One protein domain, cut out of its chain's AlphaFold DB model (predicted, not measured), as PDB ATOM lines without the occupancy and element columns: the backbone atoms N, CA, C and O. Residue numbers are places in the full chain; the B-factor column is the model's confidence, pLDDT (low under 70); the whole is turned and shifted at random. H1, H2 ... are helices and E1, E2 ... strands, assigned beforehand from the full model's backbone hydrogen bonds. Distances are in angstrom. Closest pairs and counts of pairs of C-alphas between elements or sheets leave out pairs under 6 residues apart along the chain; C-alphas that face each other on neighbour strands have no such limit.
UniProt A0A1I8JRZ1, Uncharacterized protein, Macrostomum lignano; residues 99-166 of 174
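AT A GLANCE: This is residues 99 to 166 of the 174 residues of an uncharacterized protein of Macrostomum lignano (UniProt A0A1I8JRZ1). A ribbon of two parallel strands, E1 and E2, runs through the middle of a flat, rather open arrangement, with H2 over one face and H3 over the other. H2 comes nearest the strands with residues 129 to 137 and leads away from them toward its first residues, where H1 makes a corner with it, and residues 120 to 128 stick out. The printed part has 68 residues in the order E1 H1 H2 E2 H3, three named helices and two named strands, of mixed class; it is only just loose, close to compact, with a radius of gyration of the C-alphas of 13.3 A, and spans 36 by 28 by 14 A.

HOW THE PARTS SIT: Begin with the sheet, E1, residues 101 to 105, and E2, residues 142 to 146, which are parallel at 20 degrees. C-alphas 103 and 144 face each other at 4.8 A, and you will find N 103 and O 143, and N 143 and O 101, each 2.8 A apart, within hydrogen-bond range. E1 and E2, with H1, residues 113 to 121, and H2, residues 125 to 138, between them along the chain, form a strand-helix-strand unit, two parallel neighbour strands joined through helices, with a right-handed crossover. Look next at Phe 136 of H2: its C-alpha is the closest to E2, 5.3 A from that of Leu 142, and the closest to E1, 7.0 A from that of Val 101. H1 and H2 are close but not clearly touching, with C-alphas 119 and 125 the closest at 7.5 A, and are about perpendicular at 89 degrees. The C-alphas of Trp 145 and Val 158 are the closest of E2 and H3, residues 153 to 164, at 7.6 A. H3 and E1 are near each other, with 6 pairs of C-alphas within 10 A. H3 is apart from H1 and from H2, and H1 is apart from E2. In H1, H2 and H3 every O i to N i+4 pair is within hydrogen-bond range.

IN THESE COORDINATES: Find C-alpha 101 at (47.679, 36.328, 36.720); from there E1 runs 12.5 A to C-alpha 105, and E2 spans 13.1 A. H2, the longest helix, runs 20.4 A from C-alpha 125 at (31.891, 34.044, 30.923). H1 measures 12.4 A, and H3 runs 16.9 A to C-alpha 164 at (60.628, 36.966, 33.793).

THE WHOLE: The two C-alphas farthest apart are those of Ala 121 and Arg 166, at 36.2 A. The printed part has no cut; the links H1 to H2 and H2 to E2 are tight, those from E1 to H1 and E2 to H3 are short, and none is long. Mean pLDDT of the printed part is 76.9; look for values under 70 at residue 114, residues 118 to 125, 149 to 161 and 163 to 166.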
ATOM      1  N   ARG A  99      50.438  35.909  43.037       86.25
ATOM      2  CA  ARG A  99      51.696  36.534  42.599       86.25
ATOM      3  C   ARG A  99      51.578  37.112  41.189       86.25
ATOM      4  O   ARG A  99      52.071  38.204  40.922       86.25
ATOM      5  N   VAL A 100      50.959  36.360  40.286       87.06
ATOM      6  CA  VAL A 100      50.808  36.714  38.874       87.06
ATOM      7  C   VAL A 100      49.538  36.086  38.322       87.06
ATOM      8  O   VAL A 100      49.180  34.970  38.694       87.06
ATOM      9  N   VAL A 101      48.862  36.804  37.433       89.12
ATOM     10  CA  VAL A 101      47.679  36.328  36.720       89.12
ATOM     11  C   VAL A 101      47.944  36.434  35.231       89.12
ATOM     12  O   VAL A 101      48.216  37.517  34.720       89.12
ATOM     13  N   VAL A 102      47.858  35.307  34.531       87.50
ATOM     14  CA  VAL A 102      48.064  35.247  33.085       87.50
ATOM     15  C   VAL A 102      46.713  35.298  32.386       87.50
ATOM     16  O   VAL A 102      45.892  34.393  32.532       87.50
ATOM     17  N   PHE A 103      46.482  36.348  31.604       87.56
ATOM     18  CA  PHE A 103      45.315  36.462  30.741       87.56
ATOM     19  C   PHE A 103      45.699  36.152  29.297       87.56
ATOM     20  O   PHE A 103      46.396  36.929  28.641       87.56
ATOM     21  N   LEU A 104      45.221  35.006  28.814       84.88
ATOM     22  CA  LEU A 104      45.355  34.593  27.423       84.88
ATOM     23  C   LEU A 104      44.182  35.154  26.620       84.88
ATOM     24  O   LEU A 104      43.063  34.637  26.665       84.88
ATOM     25  N   ASP A 105      44.451  36.222  25.886       84.75
ATOM     26  CA  ASP A 105      43.532  36.799  24.923       84.75
ATOM     27  C   ASP A 105      43.597  35.993  23.624       84.75
ATOM     28  O   ASP A 105      44.488  36.161  22.793       84.75
ATOM     29  N   VAL A 106      42.685  35.035  23.485       82.56
ATOM     30  CA  VAL A 106      42.600  34.179  22.303       82.56
ATOM     31  C   VAL A 106      41.512  34.736  21.383       82.56
ATOM     32  O   VAL A 106      40.333  34.668  21.744       82.56
ATOM     33  N   PRO A 107      41.853  35.255  20.191       80.88
ATOM     34  CA  PRO A 107      40.869  35.682  19.209       80.88
ATOM     35  C   PRO A 107      39.999  34.502  18.781       80.88
ATOM     36  O   PRO A 107      40.502  33.390  18.640       80.88
ATOM     37  N   ARG A 108      38.715  34.747  18.498       78.56
ATOM     38  CA  ARG A 108      37.755  33.695  18.110       78.56
ATOM     39  C   ARG A 108      38.254  32.817  16.955       78.56
ATOM     40  O   ARG A 108      38.089  31.610  16.999       78.56
ATOM     41  N   ARG A 109      38.952  33.393  15.969       80.19
ATOM     42  CA  ARG A 109      39.549  32.643  14.840       80.19
ATOM     43  C   ARG A 109      40.555  31.556  15.259       80.19
ATOM     44  O   ARG A 109      40.891  30.701  14.454       80.19
ATOM     45  N   CYS A 110      41.086  31.633  16.478       74.69
ATOM     46  CA  CYS A 110      42.038  30.674  17.033       74.69
ATOM     47  C   CYS A 110      41.367  29.661  17.973       74.69
ATOM     48  O   CYS A 110      42.064  28.829  18.554       74.69
ATOM     49  N   HIS A 111      40.048  29.748  18.185       75.25
ATOM     50  CA  HIS A 111      39.318  28.798  19.020       75.25
ATOM     51  C   HIS A 111      39.102  27.521  18.210       75.25
ATOM     52  O   HIS A 111      38.786  27.558  17.024       75.25
ATOM     53  N   VAL A 112      39.290  26.372  18.853       79.56
ATOM     54  CA  VAL A 112      38.873  25.090  18.274       79.56
ATOM     55  C   VAL A 112      37.360  24.946  18.428       79.56
ATOM     56  O   VAL A 112      36.798  25.436  19.409       79.56
ATOM     57  N   ALA A 113      36.699  24.238  17.509       76.00
ATOM     58  CA  ALA A 113      35.235  24.126  17.471       76.00
ATOM     59  C   ALA A 113      34.611  23.721  18.823       76.00
ATOM     60  O   ALA A 113      33.616  24.303  19.252       76.00
ATOM     61  N   ALA A 114      35.239  22.788  19.548       69.44
ATOM     62  CA  ALA A 114      34.788  22.366  20.875       69.44
ATOM     63  C   ALA A 114      34.868  23.488  21.933       69.44
ATOM     64  O   ALA A 114      33.977  23.624  22.771       69.44
ATOM     65  N   ALA A 115      35.916  24.317  21.888       72.25
ATOM     66  CA  ALA A 115      36.071  25.458  22.787       72.25
ATOM     67  C   ALA A 115      35.067  26.572  22.454       72.25
ATOM     68  O   ALA A 115      34.494  27.173  23.365       72.25
ATOM     69  N   ASP A 116      34.811  26.800  21.164       71.50
ATOM     70  CA  ASP A 116      33.806  27.751  20.690       71.50
ATOM     71  C   ASP A 116      32.389  27.339  21.108       71.50
ATOM     72  O   ASP A 116      31.633  28.173  21.610       71.50
ATOM     73  N   ALA A 117      32.035  26.058  20.972       72.12
ATOM     74  CA  ALA A 117      30.742  25.534  21.412       72.12
ATOM     75  C   ALA A 117      30.551  25.705  22.930       72.12
ATOM     76  O   ALA A 117      29.539  26.246  23.381       72.12
ATOM     77  N   ALA A 118      31.563  25.342  23.728       69.75
ATOM     78  CA  ALA A 118      31.531  25.525  25.179       69.75
ATOM     79  C   ALA A 118      31.421  27.006  25.590       69.75
ATOM     80  O   ALA A 118      30.786  27.335  26.591       69.75
ATOM     81  N   ARG A 119      32.024  27.923  24.822       68.50
ATOM     82  CA  ARG A 119      31.931  29.369  25.064       68.50
ATOM     83  C   ARG A 119      30.557  29.927  24.696       68.50
ATOM     84  O   ARG A 119      30.056  30.797  25.400       68.50
ATOM     85  N   GLN A 120      29.951  29.440  23.616       66.75
ATOM     86  CA  GLN A 120      28.599  29.836  23.213       66.75
ATOM     87  C   GLN A 120      27.543  29.381  24.224       66.75
ATOM     88  O   GLN A 120      26.590  30.123  24.464       66.75
ATOM     89  N   ALA A 121      27.754  28.222  24.854       61.34
ATOM     90  CA  ALA A 121      26.926  27.746  25.959       61.34
ATOM     91  C   ALA A 121      27.037  28.639  27.214       61.34
ATOM     92  O   ALA A 121      26.058  28.801  27.935       61.34
ATOM     93  N   ASP A 122      28.187  29.283  27.452       66.81
ATOM     94  CA  ASP A 122      28.404  30.204  28.579       66.81
ATOM     95  C   ASP A 122      28.694  31.642  28.107       66.81
ATOM     96  O   ASP A 122      29.805  32.176  28.229       66.81
ATOM     97  N   ARG A 123      27.655  32.318  27.598       61.72
ATOM     98  CA  ARG A 123      27.727  33.737  27.184       61.72
ATOM     99  C   ARG A 123      28.117  34.680  28.332       61.72
ATOM    100  O   ARG A 123      28.621  35.778  28.086       61.72
ATOM    101  N   SER A 124      27.898  34.274  29.584       65.44
ATOM    102  CA  SER A 124      28.179  35.086  30.775       65.44
ATOM    103  C   SER A 124      29.677  35.184  31.092       65.44
ATOM    104  O   SER A 124      30.130  36.173  31.682       65.44
ATOM    105  N   ARG A 125      30.461  34.198  30.632       68.12
ATOM    106  CA  ARG A 125      31.891  34.044  30.923       68.12
ATOM    107  C   ARG A 125      32.719  35.258  30.526       68.12
ATOM    108  O   ARG A 125      33.543  35.716  31.305       68.12
ATOM    109  N   GLY A 126      32.464  35.832  29.347       70.62
ATOM    110  CA  GLY A 126      33.246  36.958  28.823       70.62
ATOM    111  C   GLY A 126      33.203  38.198  29.722       70.62
ATOM    112  O   GLY A 126      34.246  38.763  30.045       70.62
ATOM    113  N   LYS A 127      32.007  38.595  30.176       73.44
ATOM    114  CA  LYS A 127      31.827  39.778  31.037       73.44
ATOM    115  C   LYS A 127      32.444  39.568  32.420       73.44
ATOM    116  O   LYS A 127      33.116  40.460  32.934       73.44
ATOM    117  N   LYS A 128      32.258  38.376  32.996       80.25
ATOM    118  CA  LYS A 128      32.795  38.029  34.318       80.25
ATOM    119  C   LYS A 128      34.320  37.946  34.306       80.25
ATOM    120  O   LYS A 128      34.959  38.603  35.123       80.25
ATOM    121  N   THR A 129      34.916  37.282  33.316       81.25
ATOM    122  CA  THR A 129      36.379  37.218  33.165       81.25
ATOM    123  C   THR A 129      37.007  38.604  32.994       81.25
ATOM    124  O   THR A 129      38.048  38.876  33.585       81.25
ATOM    125  N   LEU A 130      36.370  39.525  32.264       85.75
ATOM    126  CA  LEU A 130      36.876  40.899  32.131       85.75
ATOM    127  C   LEU A 130      36.943  41.649  33.474       85.75
ATOM    128  O   LEU A 130      37.836  42.473  33.664       85.75
ATOM    129  N   SER A 131      36.042  41.358  34.421       89.56
ATOM    130  CA  SER A 131      36.095  41.941  35.772       89.56
ATOM    131  C   SER A 131      37.337  41.490  36.552       89.56
ATOM    132  O   SER A 131      37.991  42.319  37.187       89.56
ATOM    133  N   VAL A 132      37.720  40.215  36.420       90.75
ATOM    134  CA  VAL A 132      38.944  39.637  37.000       90.75
ATOM    135  C   VAL A 132      40.185  40.291  36.406       90.75
ATOM    136  O   VAL A 132      41.078  40.719  37.134       90.75
ATOM    137  N   VAL A 133      40.215  40.413  35.077       90.56
ATOM    138  CA  VAL A 133      41.309  41.054  34.341       90.56
ATOM    139  C   VAL A 133      41.524  42.476  34.858       90.56
ATOM    140  O   VAL A 133      42.623  42.800  35.295       90.56
ATOM    141  N   LYS A 134      40.466  43.295  34.919       92.12
ATOM    142  CA  LYS A 134      40.543  44.671  35.443       92.12
ATOM    143  C   LYS A 134      40.962  44.729  36.916       92.12
ATOM    144  O   LYS A 134      41.629  45.678  37.327       92.12
ATOM    145  N   TYR A 135      40.548  43.757  37.729       92.56
ATOM    146  CA  TYR A 135      40.927  43.678  39.140       92.56
ATOM    147  C   TYR A 135      42.442  43.484  39.300       92.56
ATOM    148  O   TYR A 135      43.086  44.313  39.940       92.56
ATOM    149  N   PHE A 136      43.027  42.477  38.646       91.81
ATOM    150  CA  PHE A 136      44.465  42.193  38.754       91.81
ATOM    151  C   PHE A 136      45.356  43.148  37.946       91.81
ATOM    152  O   PHE A 136      46.510  43.368  38.318       91.81
ATOM    153  N   GLU A 137      44.837  43.752  36.873       91.81
ATOM    154  CA  GLU A 137      45.539  44.782  36.093       91.81
ATOM    155  C   GLU A 137      45.813  46.024  36.944       91.81
ATOM    156  O   GLU A 137      46.949  46.490  37.000       91.81
ATOM    157  N   ARG A 138      44.814  46.491  37.708       91.81
ATOM    158  CA  ARG A 138      44.977  47.620  38.643       91.81
ATOM    159  C   ARG A 138      45.987  47.344  39.755       91.81
ATOM    160  O   ARG A 138      46.616  48.272  40.245       91.81
ATOM    161  N   GLN A 139      46.158  46.082  40.137       88.69
ATOM    162  CA  GLN A 139      47.150  45.673  41.135       88.69
ATOM    163  C   GLN A 139      48.556  45.475  40.546       88.69
ATOM    164  O   GLN A 139      49.492  45.203  41.291       88.69
ATOM    165  N   GLY A 140      48.724  45.568  39.221       89.38
ATOM    166  CA  GLY A 140      50.009  45.316  38.564       89.38
ATOM    167  C   GLY A 140      50.460  43.852  38.623       89.38
ATOM    168  O   GLY A 140      51.656  43.583  38.525       89.38
ATOM    169  N   LYS A 141      49.516  42.917  38.798       88.81
ATOM    170  CA  LYS A 141      49.753  41.462  38.854       88.81
ATOM    171  C   LYS A 141      49.382  40.742  37.553       88.81
ATOM    172  O   LYS A 141      49.620  39.544  37.430       88.81
ATOM    173  N   LEU A 142      48.765  41.441  36.600       90.12
ATOM    174  CA  LEU A 142      48.293  40.857  35.349       90.12
ATOM    175  C   LEU A 142      49.381  40.869  34.266       90.12
ATOM    176  O   LEU A 142      49.948  41.915  33.960       90.12
ATOM    177  N   VAL A 143      49.570  39.726  33.611       86.88
ATOM    178  CA  VAL A 143      50.276  39.598  32.334       86.88
ATOM    179  C   VAL A 143      49.258  39.244  31.258       86.88
ATOM    180  O   VAL A 143      48.590  38.215  31.347       86.88
ATOM    181  N   ARG A 144      49.121  40.096  30.240       85.38
ATOM    182  CA  ARG A 144      48.235  39.864  29.091       85.38
ATOM    183  C   ARG A 144      49.046  39.345  27.907       85.38
ATOM    184  O   ARG A 144      50.035  39.964  27.525       85.38
ATOM    185  N   TRP A 145      48.574  38.269  27.285       83.94
ATOM    186  CA  TRP A 145      49.109  37.767  26.020       83.94
ATOM    187  C   TRP A 145      48.015  37.514  25.010       83.94
ATOM    188  O   TRP A 145      47.098  36.742  25.275       83.94
ATOM    189  N   THR A 146      48.171  38.087  23.821       82.06
ATOM    190  CA  THR A 146      47.290  37.801  22.693       82.06
ATOM    191  C   THR A 146      47.843  36.639  21.874       82.06
ATOM    192  O   THR A 146      48.962  36.689  21.360       82.06
ATOM    193  N   VAL A 147      47.051  35.577  21.744       79.00
ATOM    194  CA  VAL A 147      47.394  34.406  20.934       79.00
ATOM    195  C   VAL A 147      47.155  34.744  19.469       79.00
ATOM    196  O   VAL A 147      46.036  35.019  19.050       79.00
ATOM    197  N   GLN A 148      48.220  34.743  18.673       73.38
ATOM    198  CA  GLN A 148      48.130  35.114  17.259       73.38
ATOM    199  C   GLN A 148      47.724  33.936  16.364       73.38
ATOM    200  O   GLN A 148      47.012  34.147  15.383       73.38
ATOM    201  N   ALA A 149      48.138  32.718  16.727       68.81
ATOM    202  CA  ALA A 149      47.822  31.470  16.041       68.81
ATOM    203  C   ALA A 149      47.879  30.288  17.033       68.81
ATOM    204  O   ALA A 149      48.639  30.365  18.002       68.81
ATOM    205  N   PRO A 150      47.136  29.187  16.806       63.91
ATOM    206  CA  PRO A 150      47.336  27.942  17.541       63.91
ATOM    207  C   PRO A 150      48.719  27.395  17.179       63.91
ATOM    208  O   PRO A 150      48.934  26.882  16.086       63.91
ATOM    209  N   CYS A 151      49.699  27.577  18.059       60.91
ATOM    210  CA  CYS A 151      51.065  27.153  17.794       60.91
ATOM    211  C   CYS A 151      51.720  26.666  19.092       60.91
ATOM    212  O   CYS A 151      51.617  27.356  20.109       60.91
ATOM    213  N   PRO A 152      52.473  25.551  19.073       63.03
ATOM    214  CA  PRO A 152      53.309  25.125  20.200       63.03
ATOM    215  C   PRO A 152      54.247  26.232  20.719       63.03
ATOM    216  O   PRO A 152      54.539  26.296  21.911       63.03
ATOM    217  N   LYS A 153      54.646  27.179  19.855       61.25
ATOM    218  CA  LYS A 153      55.454  28.361  20.217       61.25
ATOM    219  C   LYS A 153      54.737  29.351  21.150       61.25
ATOM    220  O   LYS A 153      55.385  30.210  21.742       61.25
ATOM    221  N   CYS A 154      53.413  29.267  21.300       65.12
ATOM    222  CA  CYS A 154      52.688  30.061  22.294       65.12
ATOM    223  C   CYS A 154      53.047  29.629  23.720       65.12
ATOM    224  O   CYS A 154      53.155  30.479  24.598       65.12
ATOM    225  N   PHE A 155      53.288  28.333  23.942       65.81
ATOM    226  CA  PHE A 155      53.601  27.801  25.265       65.81
ATOM    227  C   PHE A 155      54.957  28.293  25.782       65.81
ATOM    228  O   PHE A 155      55.051  28.738  26.924       65.81
ATOM    229  N   SER A 156      55.993  28.289  24.932       66.69
ATOM    230  CA  SER A 156      57.317  28.795  25.315       66.69
ATOM    231  C   SER A 156      57.266  30.274  25.689       66.69
ATOM    232  O   SER A 156      57.765  30.648  26.740       66.69
ATOM    233  N   ARG A 157      56.561  31.104  24.912       66.12
ATOM    234  CA  ARG A 157      56.410  32.538  25.211       66.12
ATOM    235  C   ARG A 157      55.672  32.813  26.523       66.12
ATOM    236  O   ARG A 157      56.083  33.700  27.268       66.12
ATOM    237  N   VAL A 158      54.609  32.057  26.811       69.62
ATOM    238  CA  VAL A 158      53.876  32.157  28.086       69.62
ATOM    239  C   VAL A 158      54.783  31.776  29.254       69.62
ATOM    240  O   VAL A 158      54.836  32.488  30.255       69.62
ATOM    241  N   ARG A 159      55.534  30.678  29.116       69.81
ATOM    242  CA  ARG A 159      56.504  30.239  30.121       69.81
ATOM    243  C   ARG A 159      57.577  31.299  30.355       69.81
ATOM    244  O   ARG A 159      57.798  31.685  31.496       69.81
ATOM    245  N   ASP A 160      58.217  31.789  29.301       69.06
ATOM    246  CA  ASP A 160      59.359  32.698  29.415       69.06
ATOM    247  C   ASP A 160      58.950  34.018  30.083       69.06
ATOM    248  O   ASP A 160      59.638  34.522  30.971       69.06
ATOM    249  N   GLY A 161      57.779  34.557  29.741       69.31
ATOM    250  CA  GLY A 161      57.303  35.760  30.409       69.31
ATOM    251  C   GLY A 161      56.760  35.534  31.818       69.31
ATOM    252  O   GLY A 161      56.787  36.469  32.610       69.31
ATOM    253  N   LEU A 162      56.333  34.316  32.173       71.00
ATOM    254  CA  LEU A 162      56.011  33.969  33.559       71.00
ATOM    255  C   LEU A 162      57.281  33.958  34.420       71.00
ATOM    256  O   LEU A 162      57.281  34.506  35.520       71.00
ATOM    257  N   MET A 163      58.374  33.394  33.895       69.75
ATOM    258  CA  MET A 163      59.670  33.338  34.586       69.75
ATOM    259  C   MET A 163      60.292  34.729  34.763       69.75
ATOM    260  O   MET A 163      60.878  35.032  35.806       69.75
ATOM    261  N   ASN A 164      60.103  35.602  33.774       69.88
ATOM    262  CA  ASN A 164      60.628  36.966  33.793       69.88
ATOM    263  C   ASN A 164      59.696  37.975  34.483       69.88
ATOM    264  O   ASN A 164      60.095  39.118  34.712       69.88
ATOM    265  N   PHE A 165      58.472  37.582  34.850       69.94
ATOM    266  CA  PHE A 165      57.536  38.500  35.485       69.94
ATOM    267  C   PHE A 165      58.014  38.909  36.883       69.94
ATOM    268  O   PHE A 165      58.310  38.089  37.763       69.94
ATOM    269  N   ARG A 166      58.048  40.223  37.100       68.94
ATOM    270  CA  ARG A 166      58.275  40.848  38.400       68.94
ATOM    271  C   ARG A 166      57.010  41.635  38.750       68.94
ATOM    272  O   ARG A 166      56.726  42.623  38.074       68.94
TER     273      ARG A 166